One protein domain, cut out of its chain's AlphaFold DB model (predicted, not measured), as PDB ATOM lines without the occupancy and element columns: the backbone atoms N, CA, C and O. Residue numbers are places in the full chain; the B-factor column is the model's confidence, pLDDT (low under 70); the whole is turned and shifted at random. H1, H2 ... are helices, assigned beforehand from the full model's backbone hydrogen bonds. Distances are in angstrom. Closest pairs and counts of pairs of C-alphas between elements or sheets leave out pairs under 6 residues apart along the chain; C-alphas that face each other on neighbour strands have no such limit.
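AT A GLANCE: This is residues 2 to 120 of the 121 residues of an uncharacterized protein of Oryza punctata (UniProt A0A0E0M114). Helices H2 to H5 make an up-and-down bundle, each running against the one before, and H1 slants off one end as an arm whose residues 2 to 14 stick out. The 119 printed residues, all helix in class, have five named helices, H1 to H5. The whole is compact, with radius of gyration of the C-alphas 15.3 A and spans of 47 by 40 by 20 A.

HOW THE PARTS SIT: H1, residues 2 to 23, touches H4, residues 79 to 98, with residues 18 to 23 alone, at a steep tilt of 66 degrees, the closest C-alphas being Glu 22 and Ala 83, 5.4 A. H2, residues 27 to 47, and H3, residues 54 to 75, form a hairpin, closest at C-alphas Leu 42 and Thr 61, 5.7 A. H4 and H5, residues 101 to 119, form another, closest at C-alphas Thr 85 and Ala 119, 4.6 A. Every O i to N i+4 pair is within hydrogen-bond range in H1 to H4, and 13 of 15 in H5.

IN THESE COORDINATES: H1 runs 32.0 A from C-alpha 2 at (103.199, -241.150, 245.539), H2 30.2 A, H3 31.4 A, H4 28.3 A, and H5 26.6 A to C-alpha 119 at (130.044, -226.069, 245.180).

THE WHOLE: The printed part has no cut and no long link; residues 2 to 13 and 15 have pLDDT under 70.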
ATOM      1  N   ALA A   2     103.208-241.780 246.874       61.22
ATOM      2  CA  ALA A   2     103.199-241.150 245.539       61.22
ATOM      3  C   ALA A   2     103.428-239.620 245.532       61.22
ATOM      4  O   ALA A   2     104.171-239.105 244.704       61.22
ATOM      5  N   LYS A   3     102.849-238.889 246.497       57.78
ATOM      6  CA  LYS A   3     102.976-237.423 246.578       57.78
ATOM      7  C   LYS A   3     104.398-236.943 246.898       57.78
ATOM      8  O   LYS A   3     104.797-235.902 246.400       57.78
ATOM      9  N   VAL A   4     105.162-237.707 247.684       61.97
ATOM     10  CA  VAL A   4     106.554-237.371 248.041       61.97
ATOM     11  C   VAL A   4     107.491-237.643 246.862       61.97
ATOM     12  O   VAL A   4     108.340-236.815 246.557       61.97
ATOM     13  N   VAL A   5     107.279-238.751 246.141       62.22
ATOM     14  CA  VAL A   5     108.052-239.096 244.932       62.22
ATOM     15  C   VAL A   5     107.830-238.065 243.819       62.22
ATOM     16  O   VAL A   5     108.792-237.617 243.201       62.22
ATOM     17  N   ALA A   6     106.587-237.622 243.609       67.94
ATOM     18  CA  ALA A   6     106.274-236.587 242.624       67.94
ATOM     19  C   ALA A   6     106.922-235.227 242.958       67.94
ATOM     20  O   ALA A   6     107.423-234.546 242.066       67.94
ATOM     21  N   LEU A   7     106.957-234.849 244.241       63.78
ATOM     22  CA  LEU A   7     107.571-233.598 244.701       63.78
ATOM     23  C   LEU A   7     109.095-233.610 244.520       63.78
ATOM     24  O   LEU A   7     109.674-232.612 244.095       63.78
ATOM     25  N   LEU A   8     109.733-234.755 244.786       67.81
ATOM     26  CA  LEU A   8     111.171-234.926 244.597       67.81
ATOM     27  C   LEU A   8     111.557-234.817 243.112       67.81
ATOM     28  O   LEU A   8     112.481-234.087 242.766       67.81
ATOM     29  N   LEU A   9     110.814-235.489 242.226       63.84
ATOM     30  CA  LEU A   9     111.042-235.429 240.778       63.84
ATOM     31  C   LEU A   9     110.859-234.010 240.223       63.84
ATOM     32  O   LEU A   9     111.678-233.555 239.425       63.84
ATOM     33  N   ALA A  10     109.834-233.288 240.683       62.94
ATOM     34  CA  ALA A  10     109.616-231.898 240.291       62.94
ATOM     35  C   ALA A  10     110.780-230.988 240.726       62.94
ATOM     36  O   ALA A  10     111.259-230.178 239.933       62.94
ATOM     37  N   ALA A  11     111.292-231.153 241.950       66.25
ATOM     38  CA  ALA A  11     112.437-230.383 242.439       66.25
ATOM     39  C   ALA A  11     113.729-230.666 241.645       66.25
ATOM     40  O   ALA A  11     114.520-229.749 241.401       66.25
ATOM     41  N   ILE A  12     113.934-231.912 241.201       68.00
ATOM     42  CA  ILE A  12     115.086-232.303 240.373       68.00
ATOM     43  C   ILE A  12     114.991-231.670 238.980       68.00
ATOM     44  O   ILE A  12     115.963-231.069 238.523       68.00
ATOM     45  N   ALA A  13     113.825-231.735 238.329       62.78
ATOM     46  CA  ALA A  13     113.623-231.143 237.004       62.78
ATOM     47  C   ALA A  13     113.841-229.620 237.011       62.78
ATOM     48  O   ALA A  13     114.528-229.087 236.141       62.78
ATOM     49  N   VAL A  14     113.337-228.926 238.038       71.50
ATOM     50  CA  VAL A  14     113.577-227.485 238.228       71.50
ATOM     51  C   VAL A  14     115.066-227.193 238.421       71.50
ATOM     52  O   VAL A  14     115.584-226.221 237.876       71.50
ATOM     53  N   SER A  15     115.781-228.039 239.164       67.38
ATOM     54  CA  SER A  15     117.216-227.855 239.398       67.38
ATOM     55  C   SER A  15     118.042-228.036 238.121       67.38
ATOM     56  O   SER A  15     118.942-227.235 237.880       67.38
ATOM     57  N   ALA A  16     117.714-229.025 237.285       70.25
ATOM     58  CA  ALA A  16     118.388-229.254 236.006       70.25
ATOM     59  C   ALA A  16     118.181-228.088 235.023       70.25
ATOM     60  O   ALA A  16     119.148-227.603 234.441       70.25
ATOM     61  N   VAL A  17     116.949-227.580 234.910       75.38
ATOM     62  CA  VAL A  17     116.636-226.414 234.065       75.38
ATOM     63  C   VAL A  17     117.415-225.176 234.510       75.38
ATOM     64  O   VAL A  17     117.970-224.469 233.675       75.38
ATOM     65  N   LEU A  18     117.502-224.917 235.818       76.12
ATOM     66  CA  LEU A  18     118.246-223.762 236.332       76.12
ATOM     67  C   LEU A  18     119.751-223.857 236.042       76.12
ATOM     68  O   LEU A  18     120.355-222.848 235.695       76.12
ATOM     69  N   VAL A  19     120.336-225.057 236.122       75.62
ATOM     70  CA  VAL A  19     121.745-225.280 235.749       75.62
ATOM     71  C   VAL A  19     121.967-225.049 234.253       75.62
ATOM     72  O   VAL A  19     122.966-224.442 233.883       75.62
ATOM     73  N   GLN A  20     121.044-225.483 233.387       71.88
ATOM     74  CA  GLN A  20     121.146-225.227 231.945       71.88
ATOM     75  C   GLN A  20     121.099-223.729 231.622       71.88
ATOM     76  O   GLN A  20     121.934-223.255 230.862       71.88
ATOM     77  N   VAL A  21     120.187-222.979 232.255       73.00
ATOM     78  CA  VAL A  21     120.106-221.515 232.098       73.00
ATOM     79  C   VAL A  21     121.412-220.837 232.503       73.00
ATOM     80  O   VAL A  21     121.820-219.860 231.875       73.00
ATOM     81  N   GLU A  22     122.089-221.343 233.534       79.19
ATOM     82  CA  GLU A  22     123.430-220.864 233.837       79.19
ATOM     83  C   GLU A  22     124.424-221.244 232.756       79.19
ATOM     84  O   GLU A  22     125.112-220.343 232.298       79.19
ATOM     85  N   CYS A  23     124.454-222.495 232.293       78.25
ATOM     86  CA  CYS A  23     125.316-222.939 231.192       78.25
ATOM     87  C   CYS A  23     125.160-222.147 229.878       78.25
ATOM     88  O   CYS A  23     126.123-222.038 229.127       78.25
ATOM     89  N   ASP A  24     124.012-221.532 229.607       81.31
ATOM     90  CA  ASP A  24     123.830-220.700 228.406       81.31
ATOM     91  C   ASP A  24     124.440-219.286 228.530       81.31
ATOM     92  O   ASP A  24     124.659-218.598 227.528       81.31
ATOM     93  N   ALA A  25     124.731-218.808 229.744       83.50
ATOM     94  CA  ALA A  25     125.308-217.478 229.951       83.50
ATOM     95  C   ALA A  25     126.845-217.484 229.804       83.50
ATOM     96  O   ALA A  25     127.487-218.456 230.191       83.50
ATOM     97  N   PRO A  26     127.493-216.391 229.359       92.00
ATOM     98  CA  PRO A  26     128.954-216.279 229.413       92.00
ATOM     99  C   PRO A  26     129.496-216.434 230.844       92.00
ATOM    100  O   PRO A  26     128.912-215.876 231.777       92.00
ATOM    101  N   ILE A  27     130.619-217.143 231.024       91.19
ATOM    102  CA  ILE A  27     131.226-217.409 232.346       91.19
ATOM    103  C   ILE A  27     131.457-216.112 233.137       91.19
ATOM    104  O   ILE A  27     131.007-216.017 234.280       91.19
ATOM    105  N   ASP A  28     132.045-215.082 232.518       92.75
ATOM    106  CA  ASP A  28     132.295-213.784 233.166       92.75
ATOM    107  C   ASP A  28     131.017-213.152 233.722       92.75
ATOM    108  O   ASP A  28     130.992-212.598 234.826       92.75
ATOM    109  N   LYS A  29     129.916-213.274 232.971       92.62
ATOM    110  CA  LYS A  29     128.608-212.774 233.390       92.62
ATOM    111  C   LYS A  29     128.090-213.560 234.594       92.62
ATOM    112  O   LYS A  29     127.625-212.944 235.552       92.62
ATOM    113  N   ARG A  30     128.210-214.894 234.592       93.31
ATOM    114  CA  ARG A  30     127.791-215.740 235.727       93.31
ATOM    115  C   ARG A  30     128.551-215.375 237.002       93.31
ATOM    116  O   ARG A  30     127.915-215.157 238.036       93.31
ATOM    117  N   LEU A  31     129.878-215.268 236.910       95.56
ATOM    118  CA  LEU A  31     130.766-214.920 238.024       95.56
ATOM    119  C   LEU A  31     130.477-213.512 238.557       95.56
ATOM    120  O   LEU A  31     130.348-213.328 239.770       95.56
ATOM    121  N   THR A  32     130.298-212.535 237.664       96.62
ATOM    122  CA  THR A  32     129.971-211.146 238.027       96.62
ATOM    123  C   THR A  32     128.632-211.062 238.754       96.62
ATOM    124  O   THR A  32     128.535-210.457 239.823       96.62
ATOM    125  N   GLU A  33     127.590-211.693 238.215       96.50
ATOM    126  CA  GLU A  33     126.261-211.686 238.826       96.50
ATOM    127  C   GLU A  33     126.237-212.413 240.173       96.50
ATOM    128  O   GLU A  33     125.601-211.935 241.113       96.50
ATOM    129  N   ALA A  34     126.926-213.552 240.293       97.56
ATOM    130  CA  ALA A  34     127.025-214.274 241.559       97.56
ATOM    131  C   ALA A  34     127.773-213.449 242.612       97.56
ATOM    132  O   ALA A  34     127.288-213.304 243.734       97.56
ATOM    133  N   SER A  35     128.903-212.844 242.237       98.25
ATOM    134  CA  SER A  35     129.677-211.965 243.119       98.25
ATOM    135  C   SER A  35     128.845-210.778 243.596       98.25
ATOM    136  O   SER A  35     128.853-210.447 244.783       98.25
ATOM    137  N   LYS A  36     128.080-210.155 242.695       98.50
ATOM    138  CA  LYS A  36     127.160-209.067 243.039       98.50
ATOM    139  C   LYS A  36     126.092-209.530 244.035       98.50
ATOM    140  O   LYS A  36     125.954-208.909 245.084       98.50
ATOM    141  N   ALA A  37     125.405-210.640 243.755       98.44
ATOM    142  CA  ALA A  37     124.357-211.170 244.631       98.44
ATOM    143  C   ALA A  37     124.887-211.520 246.035       98.44
ATOM    144  O   ALA A  37     124.250-211.193 247.037       98.44
ATOM    145  N   ILE A  38     126.072-212.137 246.120       98.62
ATOM    146  CA  ILE A  38     126.749-212.420 247.394       98.62
ATOM    147  C   ILE A  38     126.984-211.124 248.172       98.62
ATOM    148  O   ILE A  38     126.637-211.045 249.349       98.62
ATOM    149  N   ASN A  39     127.564-210.107 247.531       98.50
ATOM    150  CA  ASN A  39     127.870-208.844 248.198       98.50
ATOM    151  C   ASN A  39     126.606-208.147 248.710       98.50
ATOM    152  O   ASN A  39     126.568-207.783 249.883       98.50
ATOM    153  N   GLU A  40     125.562-208.062 247.884       98.56
ATOM    154  CA  GLU A  40     124.275-207.469 248.262       98.56
ATOM    155  C   GLU A  40     123.638-208.182 249.462       98.56
ATOM    156  O   GLU A  40     123.182-207.534 250.408       98.56
ATOM    157  N   ALA A  41     123.638-209.517 249.468       98.56
ATOM    158  CA  ALA A  41     123.104-210.298 250.578       98.56
ATOM    159  C   ALA A  41     123.872-210.055 251.886       98.56
ATOM    160  O   ALA A  41     123.262-209.895 252.944       98.56
ATOM    161  N   LEU A  42     125.203-210.004 251.824       98.31
ATOM    162  CA  LEU A  42     126.051-209.790 252.998       98.31
ATOM    163  C   LEU A  42     125.955-208.352 253.528       98.31
ATOM    164  O   LEU A  42     125.887-208.153 254.742       98.31
ATOM    165  N   ASP A  43     125.850-207.358 252.648       98.38
ATOM    166  CA  ASP A  43     125.616-205.969 253.054       98.38
ATOM    167  C   ASP A  43     124.240-205.811 253.719       98.38
ATOM    168  O   ASP A  43     124.114-205.121 254.735       98.38
ATOM    169  N   ALA A  44     123.215-206.524 253.234       98.12
ATOM    170  CA  ALA A  44     121.896-206.554 253.865       98.12
ATOM    171  C   ALA A  44     121.914-207.177 255.275       98.12
ATOM    172  O   ALA A  44     121.146-206.752 256.141       98.12
ATOM    173  N   VAL A  45     122.792-208.152 255.539       98.06
ATOM    174  CA  VAL A  45     122.995-208.718 256.887       98.06
ATOM    175  C   VAL A  45     123.591-207.672 257.828       98.06
ATOM    176  O   VAL A  45     123.102-207.508 258.945       98.06
ATOM    177  N   VAL A  46     124.614-206.934 257.383       97.69
ATOM    178  CA  VAL A  46     125.223-205.853 258.182       97.69
ATOM    179  C   VAL A  46     124.225-204.723 258.430       97.69
ATOM    180  O   VAL A  46     124.174-204.177 259.533       97.69
ATOM    181  N   ALA A  47     123.418-204.372 257.429       97.50
ATOM    182  CA  ALA A  47     122.388-203.345 257.552       97.50
ATOM    183  C   ALA A  47     121.291-203.733 258.557       97.50
ATOM    184  O   ALA A  47     120.791-202.875 259.279       97.50
ATOM    185  N   ALA A  48     120.953-205.023 258.641       97.19
ATOM    186  CA  ALA A  48     119.971-205.555 259.582       97.19
ATOM    187  C   ALA A  48     120.537-205.850 260.986       97.19
ATOM    188  O   ALA A  48     119.814-206.364 261.842       97.19
ATOM    189  N   ALA A  49     121.819-205.553 261.235       95.69
ATOM    190  CA  ALA A  49     122.474-205.875 262.494       95.69
ATOM    191  C   ALA A  49     121.789-205.192 263.696       95.69
ATOM    192  O   ALA A  49     121.577-203.975 263.670       95.69
ATOM    193  N   PRO A  50     121.516-205.929 264.792       91.56
ATOM    194  CA  PRO A  50     121.044-205.327 266.031       91.56
ATOM    195  C   PRO A  50     122.035-204.283 266.579       91.56
ATOM    196  O   PRO A  50     123.254-204.418 266.382       91.56
ATOM    197  N   PRO A  51     121.555-203.274 267.329       88.81
ATOM    198  CA  PRO A  51     122.424-202.344 268.044       88.81
ATOM    199  C   PRO A  51     123.459-203.089 268.900       88.81
ATOM    200  O   PRO A  51     123.149-204.081 269.553       88.81
ATOM    201  N   GLY A  52     124.715-202.639 268.865       91.94
ATOM    202  CA  GLY A  52     125.818-203.267 269.605       91.94
ATOM    203  C   GLY A  52     126.410-204.536 268.971       91.94
ATOM    204  O   GLY A  52     127.463-204.983 269.412       91.94
ATOM    205  N   LYS A  53     125.807-205.090 267.907       93.19
ATOM    206  CA  LYS A  53     126.314-206.285 267.198       93.19
ATOM    207  C   LYS A  53     126.947-205.998 265.835       93.19
ATOM    208  O   LYS A  53     127.475-206.903 265.197       93.19
ATOM    209  N   LYS A  54     126.947-204.737 265.394       92.12
ATOM    210  CA  LYS A  54     127.392-204.351 264.046       92.12
ATOM    211  C   LYS A  54     128.837-204.758 263.733       92.12
ATOM    212  O   LYS A  54     129.072-205.308 262.669       92.12
ATOM    213  N   ALA A  55     129.785-204.539 264.647       93.56
ATOM    214  CA  ALA A  55     131.192-204.895 264.418       93.56
ATOM    215  C   ALA A  55     131.398-206.414 264.252       93.56
ATOM    216  O   ALA A  55     132.095-206.843 263.337       93.56
ATOM    217  N   GLU A  56     130.732-207.222 265.085       94.62
ATOM    218  CA  GLU A  56     130.748-208.690 264.994       94.62
ATOM    219  C   GLU A  56     130.185-209.168 263.646       94.62
ATOM    220  O   GLU A  56     130.779-210.013 262.978       94.62
ATOM    221  N   LEU A  57     129.061-208.589 263.210       95.75
ATOM    222  CA  LEU A  57     128.436-208.949 261.938       95.75
ATOM    223  C   LEU A  57     129.239-208.462 260.725       95.75
ATOM    224  O   LEU A  57     129.236-209.144 259.704       95.75
ATOM    225  N   VAL A  58     129.962-207.343 260.820       95.56
ATOM    226  CA  VAL A  58     130.891-206.896 259.764       95.56
ATOM    227  C   VAL A  58     132.044-207.889 259.601       95.56
ATOM    228  O   VAL A  58     132.327-208.304 258.481       95.56
ATOM    229  N   ASP A  59     132.674-208.329 260.693       96.50
ATOM    230  CA  ASP A  59     133.753-209.327 260.634       96.50
ATOM    231  C   ASP A  59     133.253-210.678 260.092       96.50
ATOM    232  O   ASP A  59     133.860-211.268 259.192       96.50
ATOM    233  N   ALA A  60     132.102-211.147 260.579       96.06
ATOM    234  CA  ALA A  60     131.517-212.406 260.131       96.06
ATOM    235  C   ALA A  60     131.129-212.377 258.643       96.06
ATOM    236  O   ALA A  60     131.425-213.322 257.910       96.06
ATOM    237  N   THR A  61     130.498-211.296 258.175       97.19
ATOM    238  CA  THR A  61     130.120-211.158 256.758       97.19
ATOM    239  C   THR A  61     131.340-210.976 255.860       97.19
ATOM    240  O   THR A  61     131.360-211.531 254.765       97.19
ATOM    241  N   TRP A  62     132.398-210.301 256.321       96.62
ATOM    242  CA  TRP A  62     133.665-210.219 255.592       96.62
ATOM    243  C   TRP A  62     134.304-211.597 255.373       96.62
ATOM    244  O   TRP A  62     134.657-211.945 254.246       96.62
ATOM    245  N   LYS A  63     134.407-212.421 256.421       96.00
ATOM    246  CA  LYS A  63     134.927-213.797 256.302       96.00
ATOM    247  C   LYS A  63     134.084-214.631 255.341       96.00
ATOM    248  O   LYS A  63     134.627-215.319 254.478       96.00
ATOM    249  N   GLN A  64     132.762-214.510 255.450       97.44
ATOM    250  CA  GLN A  64     131.831-215.204 254.567       97.44
ATOM    251  C   GLN A  64     132.003-214.788 253.102       97.44
ATOM    252  O   GLN A  64     132.003-215.640 252.214       97.44
ATOM    253  N   ARG A  65     132.195-213.486 252.857       96.81
ATOM    254  CA  ARG A  65     132.470-212.917 251.534       96.81
ATOM    255  C   ARG A  65     133.729-213.523 250.932       96.81
ATOM    256  O   ARG A  65     133.680-214.011 249.808       96.81
ATOM    257  N   MET A  66     134.829-213.536 251.683       96.25
ATOM    258  CA  MET A  66     136.104-214.082 251.209       96.25
ATOM    259  C   MET A  66     135.988-215.560 250.839       96.25
ATOM    260  O   MET A  66     136.485-215.969 249.794       96.25
ATOM    261  N   PHE A  67     135.289-216.350 251.655       95.94
ATOM    262  CA  PHE A  67     135.084-217.766 251.364       95.94
ATOM    263  C   PHE A  67     134.235-217.979 250.102       95.94
ATOM    264  O   PHE A  67     134.629-218.729 249.211       95.94
ATOM    265  N   ALA A  68     133.092-217.295 249.994       97.19
ATOM    266  CA  ALA A  68     132.179-217.464 248.866       97.19
ATOM    267  C   ALA A  68     132.789-216.986 247.537       97.19
ATOM    268  O   ALA A  68     132.696-217.688 246.534       97.19
ATOM    269  N   LEU A  69     133.455-215.826 247.527       97.12
ATOM    270  CA  LEU A  69     134.135-215.323 246.328       97.12
ATOM    271  C   LEU A  69     135.358-216.175 245.968       97.12
ATOM    272  O   LEU A  69     135.608-216.413 244.789       97.12
ATOM    273  N   GLY A  70     136.083-216.691 246.965       96.25
ATOM    274  CA  GLY A  70     137.161-217.653 246.741       96.25
ATOM    275  C   GLY A  70     136.667-218.925 246.048       96.25
ATOM    276  O   GLY A  70     137.301-219.386 245.106       96.25
ATOM    277  N   ALA A  71     135.505-219.453 246.447       96.06
ATOM    278  CA  ALA A  71     134.895-220.606 245.786       96.06
ATOM    279  C   ALA A  71     134.537-220.323 244.314       96.06
ATOM    280  O   ALA A  71     134.749-221.190 243.469       96.06
ATOM    281  N   LEU A  72     134.061-219.111 243.990       95.81
ATOM    282  CA  LEU A  72     133.838-218.702 242.596       95.81
ATOM    283  C   LEU A  72     135.140-218.727 241.781       95.81
ATOM    284  O   LEU A  72     135.152-219.281 240.687       95.81
ATOM    285  N   GLY A  73     136.231-218.185 242.330       94.44
ATOM    286  CA  GLY A  73     137.540-218.189 241.666       94.44
ATOM    287  C   GLY A  73     138.138-219.591 241.506       94.44
ATOM    288  O   GLY A  73     138.768-219.879 240.500       94.44
ATOM    289  N   VAL A  74     137.906-220.502 242.459       94.06
ATOM    290  CA  VAL A  74     138.333-221.912 242.340       94.06
ATOM    291  C   VAL A  74     137.549-222.659 241.260       94.06
ATOM    292  O   VAL A  74     138.082-223.574 240.634       94.06
ATOM    293  N   ALA A  75     136.280-222.305 241.054       93.81
ATOM    294  CA  ALA A  75     135.459-222.896 240.005       93.81
ATOM    295  C   ALA A  75     135.842-222.394 238.602       93.81
ATOM    296  O   ALA A  75     135.549-223.073 237.617       93.81
ATOM    297  N   GLU A  76     136.477-221.222 238.505       88.38
ATOM    298  CA  GLU A  76     136.901-220.621 237.242       88.38
ATOM    299  C   GLU A  76     137.810-221.577 236.450       88.38
ATOM    300  O   GLU A  76     138.755-222.160 236.977       88.38
ATOM    301  N   GLY A  77     137.490-221.776 235.168       86.44
ATOM    302  CA  GLY A  77     138.163-222.749 234.298       86.44
ATOM    303  C   GLY A  77     137.446-224.098 234.152       86.44
ATOM    304  O   GLY A  77     137.785-224.858 233.248       86.44
ATOM    305  N   ASP A  78     136.418-224.380 234.959       92.50
ATOM    306  CA  ASP A  78     135.519-225.528 234.781       92.50
ATOM    307  C   ASP A  78     134.076-225.032 234.664       92.50
ATOM    308  O   ASP A  78     133.447-224.641 235.643       92.50
ATOM    309  N   GLU A  79     133.528-225.045 233.448       90.31
ATOM    310  CA  GLU A  79     132.214-224.462 233.166       90.31
ATOM    311  C   GLU A  79     131.085-225.071 234.011       90.31
ATOM    312  O   GLU A  79     130.192-224.352 234.478       90.31
ATOM    313  N   LYS A  80     131.127-226.387 234.248       89.50
ATOM    314  CA  LYS A  80     130.105-227.075 235.041       89.50
ATOM    315  C   LYS A  80     130.231-226.693 236.512       89.50
ATOM    316  O   LYS A  80     129.208-226.479 237.174       89.50
ATOM    317  N   LYS A  81     131.458-226.573 237.027       92.06
ATOM    318  CA  LYS A  81     131.689-226.069 238.386       92.06
ATOM    319  C   LYS A  81     131.303-224.609 238.515       92.06
ATOM    320  O   LYS A  81     130.667-224.282 239.513       92.06
ATOM    321  N   VAL A  82     131.599-223.757 237.529       94.56
ATOM    322  CA  VAL A  82     131.147-222.359 237.518       94.56
ATOM    323  C   VAL A  82     129.632-222.328 237.636       94.56
ATOM    324  O   VAL A  82     129.146-221.756 238.600       94.56
ATOM    325  N   ALA A  83     128.901-222.995 236.733       92.31
ATOM    326  CA  ALA A  83     127.435-223.018 236.761       92.31
ATOM    327  C   ALA A  83     126.893-223.479 238.121       92.31
ATOM    328  O   ALA A  83     126.075-222.804 238.735       92.31
ATOM    329  N   THR A  84     127.394-224.605 238.632       92.94
ATOM    330  CA  THR A  84     126.929-225.171 239.908       92.94
ATOM    331  C   THR A  84     127.206-224.230 241.083       92.94
ATOM    332  O   THR A  84     126.331-223.991 241.919       92.94
ATOM    333  N   THR A  85     128.412-223.667 241.133       95.62
ATOM    334  CA  THR A  85     128.867-222.789 242.216       95.62
ATOM    335  C   THR A  85     128.119-221.458 242.181       95.62
ATOM    336  O   THR A  85     127.611-221.008 243.213       95.62
ATOM    337  N   THR A  86     127.984-220.838 241.002       96.31
ATOM    338  CA  THR A  86     127.239-219.584 240.850       96.31
ATOM    339  C   THR A  86     125.765-219.776 241.201       96.31
ATOM    340  O   THR A  86     125.219-218.926 241.911       96.31
ATOM    341  N   LEU A  87     125.149-220.916 240.849       95.69
ATOM    342  CA  LEU A  87     123.753-221.205 241.194       95.69
ATOM    343  C   LEU A  87     123.550-221.239 242.697       95.69
ATOM    344  O   LEU A  87     122.614-220.642 243.238       95.69
ATOM    345  N   ALA A  88     124.416-222.003 243.363       96.38
ATOM    346  CA  ALA A  88     124.314-222.308 244.775       96.38
ATOM    347  C   ALA A  88     124.401-221.018 245.597       96.38
ATOM    348  O   ALA A  88     123.531-220.743 246.429       96.38
ATOM    349  N   TYR A  89     125.384-220.167 245.296       97.94
ATOM    350  CA  TYR A  89     125.535-218.895 245.993       97.94
ATOM    351  C   TYR A  89     124.475-217.857 245.609       97.94
ATOM    352  O   TYR A  89     124.024-217.128 246.493       97.94
ATOM    353  N   LYS A  90     123.989-217.815 244.358       97.62
ATOM    354  CA  LYS A  90     122.843-216.960 243.981       97.62
ATOM    355  C   LYS A  90     121.571-217.351 244.746       97.62
ATOM    356  O   LYS A  90     120.841-216.475 245.220       97.62
ATOM    357  N   LYS A  91     121.315-218.651 244.929       97.00
ATOM    358  CA  LYS A  91     120.194-219.156 245.744       97.00
ATOM    359  C   LYS A  91     120.350-218.783 247.218       97.00
ATOM    360  O   LYS A  91     119.394-218.292 247.817       97.00
ATOM    361  N   ALA A  92     121.541-218.964 247.786       98.25
ATOM    362  CA  ALA A  92     121.816-218.592 249.174       98.25
ATOM    363  C   ALA A  92     121.651-217.083 249.409       98.25
ATOM    364  O   ALA A  92     120.936-216.671 250.323       98.25
ATOM    365  N   ALA A  93     122.217-216.252 248.530       98.44
ATOM    366  CA  ALA A  93     122.041-214.803 248.560       98.44
ATOM    367  C   ALA A  93     120.558-214.400 248.505       98.44
ATOM    368  O   ALA A  93     120.098-213.593 249.315       98.44
ATOM    369  N   SER A  94     119.783-215.018 247.609       98.31
ATOM    370  CA  SER A  94     118.343-214.759 247.491       98.31
ATOM    371  C   SER A  94     117.584-215.109 248.778       98.31
ATOM    372  O   SER A  94     116.719-214.346 249.207       98.31
ATOM    373  N   ALA A  95     117.931-216.221 249.438       98.38
ATOM    374  CA  ALA A  95     117.329-216.606 250.716       98.38
ATOM    375  C   ALA A  95     117.610-215.573 251.822       98.38
ATOM    376  O   ALA A  95     116.704-215.196 252.566       98.38
ATOM    377  N   VAL A  96     118.841-215.058 251.898       98.62
ATOM    378  CA  VAL A  96     119.219-213.999 252.849       98.62
ATOM    379  C   VAL A  96     118.450-212.705 252.585       98.62
ATOM    380  O   VAL A  96     117.959-212.067 253.519       98.62
ATOM    381  N   LEU A  97     118.315-212.305 251.320       98.25
ATOM    382  CA  LEU A  97     117.584-211.093 250.949       98.25
ATOM    383  C   LEU A  97     116.089-211.202 251.276       98.25
ATOM    384  O   LEU A  97     115.524-210.239 251.796       98.25
ATOM    385  N   ALA A  98     115.486-212.377 251.084       98.06
ATOM    386  CA  ALA A  98     114.081-212.635 251.403       98.06
ATOM    387  C   ALA A  98     113.786-212.765 252.912       98.06
ATOM    388  O   ALA A  98     112.648-212.569 253.335       98.06
ATOM    389  N   ALA A  99     114.785-213.092 253.737       98.12
ATOM    390  CA  ALA A  99     114.593-213.288 255.172       98.12
ATOM    391  C   ALA A  99     114.224-211.989 255.913       98.12
ATOM    392  O   ALA A  99     114.687-210.898 255.561       98.12
ATOM    393  N   ALA A 100     113.451-212.112 256.997       97.69
ATOM    394  CA  ALA A 100     113.185-211.004 257.915       97.69
ATOM    395  C   ALA A 100     114.503-210.445 258.501       97.69
ATOM    396  O   ALA A 100     115.433-211.228 258.706       97.69
ATOM    397  N   PRO A 101     114.607-209.134 258.817       96.44
ATOM    398  CA  PRO A 101     115.865-208.509 259.247       96.44
ATOM    399  C   PRO A 101     116.603-209.259 260.367       96.44
ATOM    400  O   PRO A 101     117.788-209.549 260.224       96.44
ATOM    401  N   ALA A 102     115.894-209.655 261.427       95.88
ATOM    402  CA  ALA A 102     116.475-210.376 262.564       95.88
ATOM    403  C   ALA A 102     117.012-211.777 262.202       95.88
ATOM    404  O   ALA A 102     117.943-212.264 262.838       95.88
ATOM    405  N   GLU A 103     116.475-212.401 261.151       97.81
ATOM    406  CA  GLU A 103     116.838-213.757 260.726       97.81
ATOM    407  C   GLU A 103     117.959-213.776 259.679       97.81
ATOM    408  O   GLU A 103     118.578-214.821 259.466       97.81
ATOM    409  N   LYS A 104     118.268-212.642 259.029       98.00
ATOM    410  CA  LYS A 104     119.220-212.589 257.903       98.00
ATOM    411  C   LYS A 104     120.579-213.198 258.241       98.00
ATOM    412  O   LYS A 104     121.130-213.939 257.433       98.00
ATOM    413  N   PHE A 105     121.111-212.932 259.437       97.44
ATOM    414  CA  PHE A 105     122.408-213.476 259.852       97.44
ATOM    415  C   PHE A 105     122.387-214.999 260.025       97.44
ATOM    416  O   PHE A 105     123.333-215.680 259.623       97.44
ATOM    417  N   LYS A 106     121.306-215.548 260.587       97.62
ATOM    418  CA  LYS A 106     121.126-216.996 260.724       97.62
ATOM    419  C   LYS A 106     120.980-217.650 259.351       97.62
ATOM    420  O   LYS A 106     121.728-218.573 259.034       97.62
ATOM    421  N   VAL A 107     120.091-217.111 258.515       98.50
ATOM    422  CA  VAL A 107     119.856-217.606 257.151       98.50
ATOM    423  C   VAL A 107     121.131-217.536 256.313       98.50
ATOM    424  O   VAL A 107     121.395-218.458 255.548       98.50
ATOM    425  N   MET A 108     121.966-216.506 256.481       98.19
ATOM    426  CA  MET A 108     123.271-216.414 255.817       98.19
ATOM    427  C   MET A 108     124.165-217.600 256.170       98.19
ATOM    428  O   MET A 108     124.677-218.243 255.257       98.19
ATOM    429  N   LYS A 109     124.339-217.912 257.462       98.06
ATOM    430  CA  LYS A 109     125.185-219.036 257.893       98.06
ATOM    431  C   LYS A 109     124.710-220.353 257.287       98.06
ATOM    432  O   LYS A 109     125.493-221.048 256.651       98.06
ATOM    433  N   GLU A 110     123.422-220.652 257.437       98.25
ATOM    434  CA  GLU A 110     122.842-221.926 257.004       98.25
ATOM    435  C   GLU A 110     122.852-222.070 255.474       98.25
ATOM    436  O   GLU A 110     123.318-223.072 254.933       98.25
ATOM    437  N   SER A 111     122.368-221.056 254.751       98.19
ATOM    438  CA  SER A 111     122.230-221.142 253.293       98.19
ATOM    439  C   SER A 111     123.573-221.128 252.568       98.19
ATOM    440  O   SER A 111     123.745-221.862 251.595       98.19
ATOM    441  N   PHE A 112     124.551-220.351 253.042       97.94
ATOM    442  CA  PHE A 112     125.873-220.357 252.427       97.94
ATOM    443  C   PHE A 112     126.683-221.607 252.790       97.94
ATOM    444  O   PHE A 112     127.510-222.025 251.984       97.94
ATOM    445  N   GLU A 113     126.465-222.224 253.954       97.12
ATOM    446  CA  GLU A 113     127.054-223.533 254.260       97.12
ATOM    447  C   GLU A 113     126.523-224.606 253.301       97.12
ATOM    448  O   GLU A 113     127.294-225.393 252.749       97.12
ATOM    449  N   VAL A 114     125.213-224.603 253.038       96.50
ATOM    450  CA  VAL A 114     124.614-225.470 252.014       96.50
ATOM    451  C   VAL A 114     125.219-225.183 250.639       96.50
ATOM    452  O   VAL A 114     125.594-226.126 249.943       96.50
ATOM    453  N   ALA A 115     125.377-223.910 250.265       97.06
ATOM    454  CA  ALA A 115     125.986-223.541 248.990       97.06
ATOM    455  C   ALA A 115     127.443-224.021 248.870       97.06
ATOM    456  O   ALA A 115     127.821-224.565 247.838       97.06
ATOM    457  N   ALA A 116     128.237-223.905 249.937       94.94
ATOM    458  CA  ALA A 116     129.619-224.382 249.973       94.94
ATOM    459  C   ALA A 116     129.728-225.900 249.745       94.94
ATOM    460  O   ALA A 116     130.598-226.368 249.010       94.94
ATOM    461  N   ARG A 117     128.817-226.679 250.343       94.19
ATOM    462  CA  ARG A 117     128.749-228.132 250.126       94.19
ATOM    463  C   ARG A 117     128.342-228.475 248.693       94.19
ATOM    464  O   ARG A 117     128.865-229.423 248.128       94.19
ATOM    465  N   GLN A 118     127.433-227.703 248.099       89.50
ATOM    466  CA  GLN A 118     127.013-227.890 246.705       89.50
ATOM    467  C   GLN A 118     128.115-227.520 245.706       89.50
ATOM    468  O   GLN A 118     128.244-228.177 244.682       89.50
ATOM    469  N   ALA A 119     128.921-226.501 246.010       83.69
ATOM    470  CA  ALA A 119     130.044-226.069 245.180       83.69
ATOM    471  C   ALA A 119     131.225-227.060 245.161       83.69
ATOM    472  O   ALA A 119     132.095-226.967 244.300       83.69
ATOM    473  N   THR A 120     131.279-227.987 246.122       74.62
ATOM    474  CA  THR A 120     132.374-228.961 246.282       74.62
ATOM    475  C   THR A 120     131.969-230.402 245.954       74.62
ATOM    476  O   THR A 120     132.808-231.297 246.064       74.62
TER     477      THR A 120